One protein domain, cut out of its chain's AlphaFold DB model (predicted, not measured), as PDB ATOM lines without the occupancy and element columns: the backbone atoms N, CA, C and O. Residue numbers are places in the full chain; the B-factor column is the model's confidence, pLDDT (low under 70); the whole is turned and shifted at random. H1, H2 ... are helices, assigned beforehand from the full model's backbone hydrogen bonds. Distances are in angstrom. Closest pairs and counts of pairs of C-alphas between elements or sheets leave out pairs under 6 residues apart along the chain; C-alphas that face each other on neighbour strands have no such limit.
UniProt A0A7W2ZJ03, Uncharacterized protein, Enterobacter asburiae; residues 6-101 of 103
ATOM      1  N   THR A   6     141.144 120.464 105.042       83.56
ATOM      2  CA  THR A   6     139.876 120.070 104.413       83.56
ATOM      3  C   THR A   6     139.649 120.866 103.124       83.56
ATOM      4  O   THR A   6     140.200 121.955 102.960       83.56
ATOM      5  N   LEU A   7     138.818 120.357 102.206       80.31
ATOM      6  CA  LEU A   7     138.462 121.083 100.977       80.31
ATOM      7  C   LEU A   7     137.920 122.489 101.292       80.31
ATOM      8  O   LEU A   7     138.297 123.462 100.648       80.31
ATOM      9  N   PHE A   8     137.111 122.603 102.345       82.75
ATOM     10  CA  PHE A   8     136.591 123.875 102.835       82.75
ATOM     11  C   PHE A   8     137.698 124.843 103.274       82.75
ATOM     12  O   PHE A   8     137.668 126.014 102.905       82.75
ATOM     13  N   GLU A   9     138.714 124.371 104.001       83.88
ATOM     14  CA  GLU A   9     139.853 125.212 104.390       83.88
ATOM     15  C   GLU A   9     140.675 125.667 103.181       83.88
ATOM     16  O   GLU A   9     141.067 126.829 103.100       83.88
ATOM     17  N   GLN A  10     140.877 124.786 102.200       83.94
ATOM     18  CA  GLN A  10     141.578 125.136 100.962       83.94
ATOM     19  C   GLN A  10     140.813 126.169 100.121       83.94
ATOM     20  O   GLN A  10     141.434 126.981  99.430       83.94
ATOM     21  N   LEU A  11     139.476 126.135 100.159       84.06
ATOM     22  CA  LEU A  11     138.622 127.131  99.514       84.06
ATOM     23  C   LEU A  11     138.609 128.454 100.299       84.06
ATOM     24  O   LEU A  11     138.702 129.513  99.684       84.06
ATOM     25  N   LYS A  12     138.596 128.420 101.643       85.25
ATOM     26  CA  LYS A  12     138.741 129.624 102.489       85.25
ATOM     27  C   LYS A  12     140.073 130.339 102.245       85.25
ATOM     28  O   LYS A  12     140.092 131.567 102.182       85.25
ATOM     29  N   ASP A  13     141.167 129.602 102.055       87.12
ATOM     30  CA  ASP A  13     142.488 130.184 101.765       87.12
ATOM     31  C   ASP A  13     142.536 130.905 100.409       87.12
ATOM     32  O   ASP A  13     143.225 131.914 100.257       87.12
ATOM     33  N   ARG A  14     141.773 130.409  99.431       88.12
ATOM     34  CA  ARG A  14     141.686 130.964  98.072       88.12
ATOM     35  C   ARG A  14     140.420 131.789  97.851       88.12
ATOM     36  O   ARG A  14     140.064 132.052  96.709       88.12
ATOM     37  N   ALA A  15     139.772 132.247  98.924       87.06
ATOM     38  CA  ALA A  15     138.475 132.924  98.886       87.06
ATOM     39  C   ALA A  15     138.390 134.065  97.856       87.06
ATOM     40  O   ALA A  15     137.363 134.242  97.210       87.06
ATOM     41  N   ASN A  16     139.476 134.818  97.652       86.75
ATOM     42  CA  ASN A  16     139.497 135.930  96.700       86.75
ATOM     43  C   ASN A  16     139.744 135.524  95.231       86.75
ATOM     44  O   ASN A  16     139.874 136.401  94.384       86.75
ATOM     45  N   GLN A  17     139.845 134.232  94.931       91.31
ATOM     46  CA  GLN A  17     140.023 133.679  93.582       91.31
ATOM     47  C   GLN A  17     138.855 132.771  93.165       91.31
ATOM     48  O   GLN A  17     138.886 132.206  92.077       91.31
ATOM     49  N   LEU A  18     137.856 132.602  94.036       91.25
ATOM     50  CA  LEU A  18     136.721 131.717  93.797       91.25
ATOM     51  C   LEU A  18     135.791 132.270  92.716       91.25
ATOM     52  O   LEU A  18     135.562 133.470  92.627       91.25
ATOM     53  N   SER A  19     135.181 131.387  91.934       91.81
ATOM     54  CA  SER A  19     134.025 131.760  91.117       91.81
ATOM     55  C   SER A  19     132.819 132.139  91.990       91.81
ATOM     56  O   SER A  19     132.769 131.836  93.184       91.81
ATOM     57  N   ALA A  20     131.800 132.763  91.391       93.00
ATOM     58  CA  ALA A  20     130.567 133.118  92.099       93.00
ATOM     59  C   ALA A  20     129.893 131.899  92.758       93.00
ATOM     60  O   ALA A  20     129.488 131.971  93.916       93.00
ATOM     61  N   GLY A  21     129.832 130.762  92.059       93.19
ATOM     62  CA  GLY A  21     129.259 129.531  92.605       93.19
ATOM     63  C   GLY A  21     130.068 128.966  93.775       93.19
ATOM     64  O   GLY A  21     129.501 128.650  94.820       93.19
ATOM     65  N   GLU A  22     131.394 128.895  93.640       92.56
ATOM     66  CA  GLU A  22     132.281 128.422  94.713       92.56
ATOM     67  C   GLU A  22     132.240 129.337  95.940       92.56
ATOM     68  O   GLU A  22     132.238 128.855  97.073       92.56
ATOM     69  N   ALA A  23     132.159 130.652  95.727       94.56
ATOM     70  CA  ALA A  23     132.009 131.620  96.800       94.56
ATOM     71  C   ALA A  23     130.734 131.355  97.611       94.56
ATOM     72  O   ALA A  23     130.799 131.296  98.838       94.56
ATOM     73  N   ILE A  24     129.597 131.117  96.948       95.62
ATOM     74  CA  ILE A  24     128.339 130.798  97.637       95.62
ATOM     75  C   ILE A  24     128.418 129.468  98.384       95.62
ATOM     76  O   ILE A  24     127.908 129.386  99.493       95.62
ATOM     77  N   ILE A  25     129.096 128.450  97.848       93.56
ATOM     78  CA  ILE A  25     129.299 127.177  98.564       93.56
ATOM     79  C   ILE A  25     130.074 127.405  99.868       93.56
ATOM     80  O   ILE A  25     129.688 126.901 100.922       93.56
ATOM     81  N   VAL A  26     131.150 128.194  99.821       94.50
ATOM     82  CA  VAL A  26     131.937 128.519 101.020       94.50
ATOM     83  C   VAL A  26     131.119 129.342 102.009       94.50
ATOM     84  O   VAL A  26     131.144 129.056 103.203       94.50
ATOM     85  N   LEU A  27     130.387 130.349 101.534       95.81
ATOM     86  CA  LEU A  27     129.564 131.206 102.385       95.81
ATOM     87  C   LEU A  27     128.385 130.444 102.998       95.81
ATOM     88  O   LEU A  27     128.034 130.721 104.138       95.81
ATOM     89  N   ASP A  28     127.824 129.457 102.300       95.62
ATOM     90  CA  ASP A  28     126.788 128.563 102.825       95.62
ATOM     91  C   ASP A  28     127.327 127.666 103.940       95.62
ATOM     92  O   ASP A  28     126.702 127.525 104.990       95.62
ATOM     93  N   GLU A  29     128.534 127.131 103.771       94.31
ATOM     94  CA  GLU A  29     129.206 126.369 104.822       94.31
ATOM     95  C   GLU A  29     129.570 127.229 106.041       94.31
ATOM     96  O   GLU A  29     129.417 126.774 107.175       94.31
ATOM     97  N   ILE A  30     130.007 128.477 105.834       94.81
ATOM     98  CA  ILE A  30     130.224 129.435 106.930       94.81
ATOM     99  C   ILE A  30     128.889 129.754 107.605       94.81
ATOM    100  O   ILE A  30     128.803 129.686 108.824       94.81
ATOM    101  N   ASN A  31     127.831 130.022 106.842       96.56
ATOM    102  CA  ASN A  31     126.510 130.327 107.383       96.56
ATOM    103  C   ASN A  31     125.972 129.186 108.264       96.56
ATOM    104  O   ASN A  31     125.465 129.434 109.354       96.56
ATOM    105  N   LYS A  32     126.146 127.930 107.840       94.88
ATOM    106  CA  LYS A  32     125.725 126.748 108.612       94.88
ATOM    107  C   LYS A  32     126.507 126.548 109.913       94.88
ATOM    108  O   LYS A  32     125.950 126.023 110.870       94.88
ATOM    109  N   LYS A  33     127.798 126.898 109.936       94.12
ATOM    110  CA  LYS A  33     128.705 126.615 111.068       94.12
ATOM    111  C   LYS A  33     128.871 127.789 112.023       94.12
ATOM    112  O   LYS A  33     128.972 127.596 113.228       94.12
ATOM    113  N   GLU A  34     128.964 128.982 111.461       94.56
ATOM    114  CA  GLU A  34     129.378 130.214 112.128       94.56
ATOM    115  C   GLU A  34     128.252 131.269 112.096       94.56
ATOM    116  O   GLU A  34     128.313 132.245 112.836       94.56
ATOM    117  N   GLY A  35     127.205 131.079 111.285       95.94
ATOM    118  CA  GLY A  35     126.059 131.985 111.178       95.94
ATOM    119  C   GLY A  35     126.175 133.023 110.058       95.94
ATOM    120  O   GLY A  35     127.243 133.252 109.481       95.94
ATOM    121  N   PHE A  36     125.046 133.665 109.748       96.31
ATOM    122  CA  PHE A  36     124.915 134.584 108.610       96.31
ATOM    123  C   PHE A  36     125.835 135.802 108.719       96.31
ATOM    124  O   PHE A  36     126.484 136.181 107.746       96.31
ATOM    125  N   GLU A  37     125.952 136.381 109.913       95.75
ATOM    126  CA  GLU A  37     126.812 137.542 110.154       95.75
ATOM    127  C   GLU A  37     128.281 137.237 109.830       95.75
ATOM    128  O   GLU A  37     128.948 138.016 109.149       95.75
ATOM    129  N   ASN A  38     128.766 136.050 110.203       96.38
ATOM    130  CA  ASN A  38     130.121 135.619 109.870       96.38
ATOM    131  C   ASN A  38     130.307 135.383 108.365       96.38
ATOM    132  O   ASN A  38     131.374 135.687 107.829       96.38
ATOM    133  N   ALA A  39     129.274 134.921 107.652       96.75
ATOM    134  CA  ALA A  39     129.314 134.835 106.193       96.75
ATOM    135  C   ALA A  39     129.429 136.230 105.550       96.75
ATOM    136  O   ALA A  39     130.258 136.427 104.659       96.75
ATOM    137  N   VAL A  40     128.682 137.222 106.043       96.25
ATOM    138  CA  VAL A  40     128.774 138.619 105.575       96.25
ATOM    139  C   VAL A  40     130.162 139.205 105.852       96.25
ATOM    140  O   VAL A  40     130.796 139.747 104.942       96.25
ATOM    141  N   ILE A  41     130.684 139.043 107.072       95.81
ATOM    142  CA  ILE A  41     132.033 139.496 107.444       95.81
ATOM    143  C   ILE A  41     133.083 138.849 106.534       95.81
ATOM    144  O   ILE A  41     133.995 139.526 106.044       95.81
ATOM    145  N   PHE A  42     132.958 137.548 106.261       95.69
ATOM    146  CA  PHE A  42     133.889 136.828 105.398       95.69
ATOM    147  C   PHE A  42     133.820 137.306 103.942       95.69
ATOM    148  O   PHE A  42     134.862 137.573 103.340       95.69
ATOM    149  N   LEU A  43     132.617 137.482 103.387       96.19
ATOM    150  CA  LEU A  43     132.402 138.056 102.053       96.19
ATOM    151  C   LEU A  43     133.077 139.431 101.939       96.19
ATOM    152  O   LEU A  43     133.864 139.670 101.017       96.19
ATOM    153  N   ASN A  44     132.828 140.306 102.914       93.69
ATOM    154  CA  ASN A  44     133.329 141.676 102.920       93.69
ATOM    155  C   ASN A  44     134.858 141.761 103.070       93.69
ATOM    156  O   ASN A  44     135.499 142.603 102.435       93.69
ATOM    157  N   SER A  45     135.460 140.879 103.870       93.44
ATOM    158  CA  SER A  45     136.898 140.918 104.170       93.44
ATOM    159  C   SER A  45     137.759 140.102 103.200       93.44
ATOM    160  O   SER A  45     138.844 140.548 102.811       93.44
ATOM    161  N   ARG A  46     137.297 138.912 102.795       94.94
ATOM    162  CA  ARG A  46     138.101 137.905 102.081       94.94
ATOM    163  C   ARG A  46     137.703 137.704 100.621       94.94
ATOM    164  O   ARG A  46     138.527 137.207  99.860       94.94
ATOM    165  N   MET A  47     136.507 138.119 100.200       95.44
ATOM    166  CA  MET A  47     136.001 137.928  98.832       95.44
ATOM    167  C   MET A  47     135.738 139.268  98.124       95.44
ATOM    168  O   MET A  47     134.657 139.528  97.593       95.44
ATOM    169  N   LYS A  48     136.749 140.146  98.091       93.31
ATOM    170  CA  LYS A  48     136.621 141.520  97.564       93.31
ATOM    171  C   LYS A  48     136.124 141.570  96.119       93.31
ATOM    172  O   LYS A  48     135.361 142.469  95.768       93.31
ATOM    173  N   HIS A  49     136.556 140.634  95.276       94.25
ATOM    174  CA  HIS A  49     136.118 140.582  93.881       94.25
ATOM    175  C   HIS A  49     134.632 140.195  93.748       94.25
ATOM    176  O   HIS A  49     133.937 140.815  92.945       94.25
ATOM    177  N   ILE A  50     134.119 139.274  94.577       96.06
ATOM    178  CA  ILE A  50     132.686 138.937  94.638       96.06
ATOM    179  C   ILE A  50     131.882 140.142  95.108       96.06
ATOM    180  O   ILE A  50     130.934 140.541  94.438       96.06
ATOM    181  N   ARG A  51     132.303 140.786  96.204       95.38
ATOM    182  CA  ARG A  51     131.657 142.012  96.689       95.38
ATOM    183  C   ARG A  51     131.601 143.080  95.596       95.38
ATOM    184  O   ARG A  51     130.565 143.695  95.382       95.38
ATOM    185  N   LYS A  52     132.701 143.277  94.863       95.06
ATOM    186  CA  LYS A  52     132.756 144.212  93.731       95.06
ATOM    187  C   LYS A  52     131.798 143.815  92.606       95.06
ATOM    188  O   LYS A  52     131.189 144.704  92.026       95.06
ATOM    189  N   ALA A  53     131.668 142.526  92.300       95.19
ATOM    190  CA  ALA A  53     130.720 142.043  91.300       95.19
ATOM    191  C   ALA A  53     129.267 142.311  91.722       95.19
ATOM    192  O   ALA A  53     128.483 142.771  90.902       95.19
ATOM    193  N   ILE A  54     128.935 142.115  93.003       95.88
ATOM    194  CA  ILE A  54     127.610 142.433  93.559       95.88
ATOM    195  C   ILE A  54     127.314 143.932  93.429       95.88
ATOM    196  O   ILE A  54     126.266 144.321  92.927       95.88
ATOM    197  N   LEU A  55     128.260 144.785  93.832       94.88
ATOM    198  CA  LEU A  55     128.098 146.244  93.775       94.88
ATOM    199  C   LEU A  55     127.992 146.796  92.347       94.88
ATOM    200  O   LEU A  55     127.470 147.889  92.152       94.88
ATOM    201  N   LYS A  56     128.524 146.069  91.361       95.25
ATOM    202  CA  LYS A  56     128.470 146.435  89.941       95.25
ATOM    203  C   LYS A  56     127.328 145.767  89.182       95.25
ATOM    204  O   LYS A  56     127.265 145.941  87.971       95.25
ATOM    205  N   ASP A  57     126.494 144.989  89.866       91.69
ATOM    206  CA  ASP A  57     125.429 144.193  89.250       91.69
ATOM    207  C   ASP A  57     125.936 143.206  88.176       91.69
ATOM    208  O   ASP A  57     125.251 142.858  87.222       91.69
ATOM    209  N   THR A  58     127.183 142.741  88.315       94.62
ATOM    210  CA  THR A  58     127.789 141.730  87.430       94.62
ATOM    211  C   THR A  58     127.890 140.361  88.100       94.62
ATOM    212  O   THR A  58     128.509 139.445  87.557       94.62
ATOM    213  N   PHE A  59     127.372 140.220  89.321       93.69
ATOM    214  CA  PHE A  59     127.336 138.946  90.026       93.69
ATOM    215  C   PHE A  59     126.227 138.070  89.441       93.69
ATOM    216  O   PHE A  59     125.064 138.458  89.429       93.69
ATOM    217  N   THR A  60     126.579 136.873  88.976       92.56
ATOM    218  CA  THR A  60     125.622 135.925  88.403       92.56
ATOM    219  C   THR A  60     125.900 134.511  88.889       92.56
ATOM    220  O   THR A  60     127.048 134.082  89.003       92.56
ATOM    221  N   LEU A  61     124.819 133.783  89.158       93.12
ATOM    222  CA  LEU A  61     124.825 132.348  89.444       93.12
ATOM    223  C   LEU A  61     124.214 131.546  88.293       93.12
ATOM    224  O   LEU A  61     123.826 130.390  88.470       93.12
ATOM    225  N   GLN A  62     124.108 132.141  87.103       89.88
ATOM    226  CA  GLN A  62     123.610 131.444  85.926       89.88
ATOM    227  C   GLN A  62     124.457 130.191  85.655       89.88
ATOM    228  O   GLN A  62     125.684 130.228  85.667       89.88
ATOM    229  N   GLY A  63     123.786 129.054  85.456       86.12
ATOM    230  CA  GLY A  63     124.438 127.753  85.280       86.12
ATOM    231  C   GLY A  63     124.834 127.044  86.583       86.12
ATOM    232  O   GLY A  63     125.171 125.861  86.541       86.12
ATOM    233  N   CYS A  64     124.724 127.692  87.747       90.12
ATOM    234  CA  CYS A  64     124.995 127.067  89.042       90.12
ATOM    235  C   CYS A  64     123.746 126.329  89.559       90.12
ATOM    236  O   CYS A  64     122.798 126.946  90.048       90.12
ATOM    237  N   ARG A  65     123.736 124.991  89.460       82.62
ATOM    238  CA  ARG A  65     122.585 124.152  89.863       82.62
ATOM    239  C   ARG A  65     122.556 123.794  91.353       82.62
ATOM    240  O   ARG A  65     121.479 123.692  91.921       82.62
ATOM    241  N   ASN A  66     123.721 123.652  91.987       86.69
ATOM    242  CA  ASN A  66     123.857 123.152  93.364       86.69
ATOM    243  C   ASN A  66     124.364 124.237  94.324       86.69
ATOM    244  O   ASN A  66     125.288 124.005  95.101       86.69
ATOM    245  N   VAL A  67     123.802 125.444  94.232       91.50
ATOM    246  CA  VAL A  67     124.156 126.574  95.102       91.50
ATOM    247  C   VAL A  67     122.935 127.063  95.868       91.50
ATOM    248  O   VAL A  67     121.806 126.995  95.378       91.50
ATOM    249  N   ASN A  68     123.163 127.575  97.075       94.19
ATOM    250  CA  ASN A  68     122.109 128.153  97.895       94.19
ATOM    251  C   ASN A  68     121.728 129.547  97.362       94.19
ATOM    252  O   ASN A  68     122.262 130.568  97.793       94.19
ATOM    253  N   HIS A  69     120.801 129.582  96.400       93.69
ATOM    254  CA  HIS A  69     120.309 130.822  95.784       93.69
ATOM    255  C   HIS A  69     119.614 131.751  96.785       93.69
ATOM    256  O   HIS A  69     119.717 132.968  96.660       93.69
ATOM    257  N   LYS A  70     118.949 131.197  97.808       95.00
ATOM    258  CA  LYS A  70     118.319 132.001  98.863       95.00
ATOM    259  C   LYS A  70     119.374 132.790  99.639       95.00
ATOM    260  O   LYS A  70     119.269 134.009  99.733       95.00
ATOM    261  N   LEU A  71     120.419 132.104 100.104       95.69
ATOM    262  CA  LEU A  71     121.539 132.747 100.789       95.69
ATOM    263  C   LEU A  71     122.231 133.777  99.891       95.69
ATOM    264  O   LEU A  71     122.562 134.868 100.348       95.69
ATOM    265  N   ALA A  72     122.440 133.455  98.614       95.44
ATOM    266  CA  ALA A  72     123.045 134.389  97.673       95.44
ATOM    267  C   ALA A  72     122.245 135.694  97.561       95.44
ATOM    268  O   ALA A  72     122.826 136.773  97.652       95.44
ATOM    269  N   ASN A  73     120.920 135.602  97.437       95.81
ATOM    270  CA  ASN A  73     120.046 136.773  97.371       95.81
ATOM    271  C   ASN A  73     120.093 137.602  98.663       95.81
ATOM    272  O   ASN A  73     120.169 138.828  98.603       95.81
ATOM    273  N   GLU A  74     120.104 136.951  99.828       96.94
ATOM    274  CA  GLU A  74     120.223 137.625 101.130       96.94
ATOM    275  C   GLU A  74     121.567 138.363 101.276       96.94
ATOM    276  O   GLU A  74     121.609 139.512 101.727       96.94
ATOM    277  N   LEU A  75     122.667 137.748 100.836       96.25
ATOM    278  CA  LEU A  75     123.993 138.371 100.825       96.25
ATOM    279  C   LEU A  75     124.058 139.564  99.862       96.25
ATOM    280  O   LEU A  75     124.580 140.617 100.229       96.25
ATOM    281  N   ILE A  76     123.503 139.425  98.652       95.56
ATOM    282  CA  ILE A  76     123.427 140.507  97.658       95.56
ATOM    283  C   ILE A  76     122.675 141.704  98.238       95.56
ATOM    284  O   ILE A  76     123.203 142.818  98.246       95.56
ATOM    285  N   ALA A  77     121.480 141.462  98.783       96.12
ATOM    286  CA  ALA A  77     120.654 142.498  99.391       96.12
ATOM    287  C   ALA A  77     121.381 143.197 100.549       96.12
ATOM    288  O   ALA A  77     121.310 144.418 100.681       96.12
ATOM    289  N   THR A  78     122.129 142.442 101.358       96.69
ATOM    290  CA  THR A  78     122.920 142.988 102.469       96.69
ATOM    291  C   THR A  78     124.009 143.939 101.969       96.69
ATOM    292  O   THR A  78     124.075 145.085 102.413       96.69
ATOM    293  N   VAL A  79     124.809 143.516 100.985       95.19
ATOM    294  CA  VAL A  79     125.879 144.343 100.401       95.19
ATOM    295  C   VAL A  79     125.317 145.607  99.737       95.19
ATOM    296  O   VAL A  79     125.871 146.696  99.900       95.19
ATOM    297  N   GLN A  80     124.206 145.489  99.010       94.50
ATOM    298  CA  GLN A  80     123.550 146.631  98.368       94.50
ATOM    299  C   GLN A  80     122.964 147.609  99.397       94.50
ATOM    300  O   GLN A  80     123.114 148.823  99.246       94.50
ATOM    301  N   LYS A  81     122.357 147.103 100.479       95.44
ATOM    302  CA  LYS A  81     121.836 147.922 101.582       95.44
ATOM    303  C   LYS A  81     122.948 148.703 102.285       95.44
ATOM    304  O   LYS A  81     122.771 149.893 102.552       95.44
ATOM    305  N   GLU A  82     124.084 148.066 102.574       92.81
ATOM    306  CA  GLU A  82     125.257 148.730 103.163       92.81
ATOM    307  C   GLU A  82     125.749 149.873 102.268       92.81
ATOM    308  O   GLU A  82     125.959 150.991 102.739       92.81
ATOM    309  N   GLN A  83     125.866 149.615 100.961       93.19
ATOM    310  CA  GLN A  83     126.294 150.624  99.995       93.19
ATOM    311  C   GLN A  83     125.318 151.801  99.927       93.19
ATOM    312  O   GLN A  83     125.744 152.956  99.936       93.19
ATOM    313  N   LEU A  84     124.014 151.523  99.882       93.19
ATOM    314  CA  LEU A  84     122.990 152.562  99.851       93.19
ATOM    315  C   LEU A  84     123.027 153.416 101.124       93.19
ATOM    316  O   LEU A  84     122.983 154.642 101.049       93.19
ATOM    317  N   SER A  85     123.182 152.777 102.284       93.00
ATOM    318  CA  SER A  85     123.289 153.464 103.576       93.00
ATOM    319  C   SER A  85     124.497 154.406 103.611       93.00
ATOM    320  O   SER A  85     124.370 155.549 104.046       93.00
ATOM    321  N   ALA A  86     125.645 153.968 103.081       89.56
ATOM    322  CA  ALA A  86     126.848 154.793 102.985       89.56
ATOM    323  C   ALA A  86     126.666 156.001 102.047       89.56
ATOM    324  O   ALA A  86     127.104 157.106 102.368       89.56
ATOM    325  N   ILE A  87     125.985 155.819 100.909       90.81
ATOM    326  CA  ILE A  87     125.672 156.910  99.970       90.81
ATOM    327  C   ILE A  87     124.744 157.940 100.625       90.81
ATOM    328  O   ILE A  87     124.987 159.145 100.514       90.81
ATOM    329  N   ILE A  88     123.705 157.479 101.325       90.38
ATOM    330  CA  ILE A  88     122.766 158.353 102.038       90.38
ATOM    331  C   ILE A  88     123.516 159.172 103.089       90.38
ATOM    332  O   ILE A  88     123.409 160.395 103.089       90.38
ATOM    333  N   GLN A  89     124.328 158.527 103.933       88.31
ATOM    334  CA  GLN A  89     125.117 159.214 104.959       88.31
ATOM    335  C   GLN A  89     126.041 160.277 104.356       88.31
ATOM    336  O   GLN A  89     126.020 161.423 104.800       88.31
ATOM    337  N   ALA A  90     126.791 159.933 103.304       84.56
ATOM    338  CA  ALA A  90     127.680 160.878 102.634       84.56
ATOM    339  C   ALA A  90     126.920 162.086 102.064       84.56
ATOM    340  O   ALA A  90     127.376 163.225 102.173       84.56
ATOM    341  N   THR A  91     125.738 161.854 101.490       81.06
ATOM    342  CA  THR A  91     124.891 162.919 100.938       81.06
ATOM    343  C   THR A  91     124.382 163.849 102.039       81.06
ATOM    344  O   THR A  91     124.463 165.070 101.899       81.06
ATOM    345  N   THR A  92     123.928 163.297 103.167       76.56
ATOM    346  CA  THR A  92     123.472 164.081 104.324       76.56
ATOM    347  C   THR A  92     124.599 164.938 104.903       76.56
ATOM    348  O   THR A  92     124.424 166.143 105.075       76.56
ATOM    349  N   THR A  93     125.790 164.366 105.116       76.50
ATOM    350  CA  THR A  93     126.953 165.107 105.635       76.50
ATOM    351  C   THR A  93     127.385 166.243 104.701       76.50
ATOM    352  O   THR A  93     127.682 167.348 105.159       76.50
ATOM    353  N   ASN A  94     127.379 166.009 103.385       69.50
ATOM    354  CA  ASN A  94     127.738 167.032 102.401       69.50
ATOM    355  C   ASN A  94     126.729 168.191 102.379       69.50
ATOM    356  O   ASN A  94     127.123 169.358 102.274       69.50
ATOM    357  N   ASN A  95     125.437 167.894 102.525       66.94
ATOM    358  CA  ASN A  95     124.392 168.914 102.582       66.94
ATOM    359  C   ASN A  95     124.508 169.775 103.851       66.94
ATOM    360  O   ASN A  95     124.383 170.999 103.774       66.94
ATOM    361  N   GLU A  96     124.836 169.181 105.001       64.19
ATOM    362  CA  GLU A  96     125.086 169.928 106.241       64.19
ATOM    363  C   GLU A  96     126.319 170.837 106.146       64.19
ATOM    364  O   GLU A  96     126.266 172.000 106.553       64.19
ATOM    365  N   ALA A  97     127.422 170.338 105.579       62.78
ATOM    366  CA  ALA A  97     128.645 171.120 105.396       62.78
ATOM    367  C   ALA A  97     128.437 172.308 104.438       62.78
ATOM    368  O   ALA A  97     128.969 173.396 104.660       62.78
ATOM    369  N   THR A  98     127.629 172.116 103.392       60.84
ATOM    370  CA  THR A  98     127.291 173.174 102.430       60.84
ATOM    371  C   THR A  98     126.362 174.221 103.047       60.84
ATOM    372  O   THR A  98     126.530 175.411 102.790       60.84
ATOM    373  N   THR A  99     125.423 173.800 103.899       60.41
ATOM    374  CA  THR A  99     124.502 174.709 104.600       60.41
ATOM    375  C   THR A  99     125.248 175.581 105.615       60.41
ATOM    376  O   THR A  99     125.055 176.792 105.620       60.41
ATOM    377  N   ARG A 100     126.189 175.016 106.388       56.28
ATOM    378  CA  ARG A 100     127.032 175.785 107.329       56.28
ATOM    379  C   ARG A 100     128.002 176.759 106.655       56.28
ATOM    380  O   ARG A 100     128.365 177.743 107.272       56.28
ATOM    381  N   LYS A 101     128.440 176.496 105.417       55.03
ATOM    382  CA  LYS A 101     129.291 177.425 104.640       55.03
ATOM    383  C   LYS A 101     128.530 178.610 104.037       55.03
ATOM    384  O   LYS A 101     129.168 179.535 103.543       55.03
TER     385      LYS A 101
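Overview. This is residues 6 to 101 of the 103 residues of an uncharacterized protein of Enterobacter asburiae (UniProt A0A7W2ZJ03). One long helix, H5, packs with its first part across a compact body of four shorter helices, H1 to H4, and sticks out of it as an arm from residue 84 on. In the body H2 and H3 cross steeply, H4 packs across H5, and H1 is at the far end from the arm. The printed part has 96 residues with five named helices, in the order H1, H2, H3, H4, H5, and no named strand; the class is all helix. The whole is loose, with a radius of gyration of the C-alphas of 16.1 A, and spans 58 by 26 by 21 A, the arm making the length.

Arrangement. Begin with H5, residues 69 to 100. Look at its residues 76 to 83, the part that touches H4, residues 48 to 55; the closest C-alphas, of Ile 54 and Ile 76, are 6.2 A apart, and the lines are about perpendicular at 77 degrees. Its residues 71 to 72 only just touch residues 24 to 28 of H2, which is residues 20 to 34, with 3 pairs of C-alphas within 8 A; the closest, of Ile 24 and Ala 72, are 6.4 A apart, and the lines stand about perpendicular at 90 degrees. H3, residues 36 to 46, is close to H5 but not clearly touching, the closest C-alphas being those of Val 40 and Leu 75 at 6.7 A. Residues 27 to 31 of H2 touch H3 at a steep tilt of 48 degrees, opposite ways, with the C-alphas of Leu 27 and Ala 39 closest at 5.3 A. H3 and H4 touch only at the corner by their link, and only just, with 3 pairs of C-alphas within 8 A; the closest, of Asn 44 and Arg 51, are 6.5 A apart. H1, residues 7 to 13, only just touches H2, with 3 pairs of C-alphas within 8 A and through residue 26 of H2 alone; the C-alphas of Phe 8 and Val 26 are closest at 6.8 A. H1 is apart from H4 and H5. In H1, H2, H3, H4 and H5 every O i to N i+4 pair is within hydrogen-bond range.

Along the chain. Find C-alpha 69 at (120.309, 130.822, 95.784); from there H5 runs 46.9 A to C-alpha 100 at (127.032, 175.785, 107.329). Go back to C-alpha 7 at (138.462, 121.083, 100.977), where H1 begins its 10.0 A. H2 measures 20.3 A, H3 15.1 A and H4 10.5 A from first to last C-alpha.

Size, cuts and confidence. Residues 84 to 101 stand free; the body without them spans 33 by 27 by 21 A. The printed part has no cut, and its one long link is residues 56 to 68, between H4 and H5. The C-alphas of Thr 6 and Lys 101, the two farthest apart, are 58.3 A apart. The mean pLDDT of the printed part is 89.6, and you will find it under 70 at residues 94 to 101.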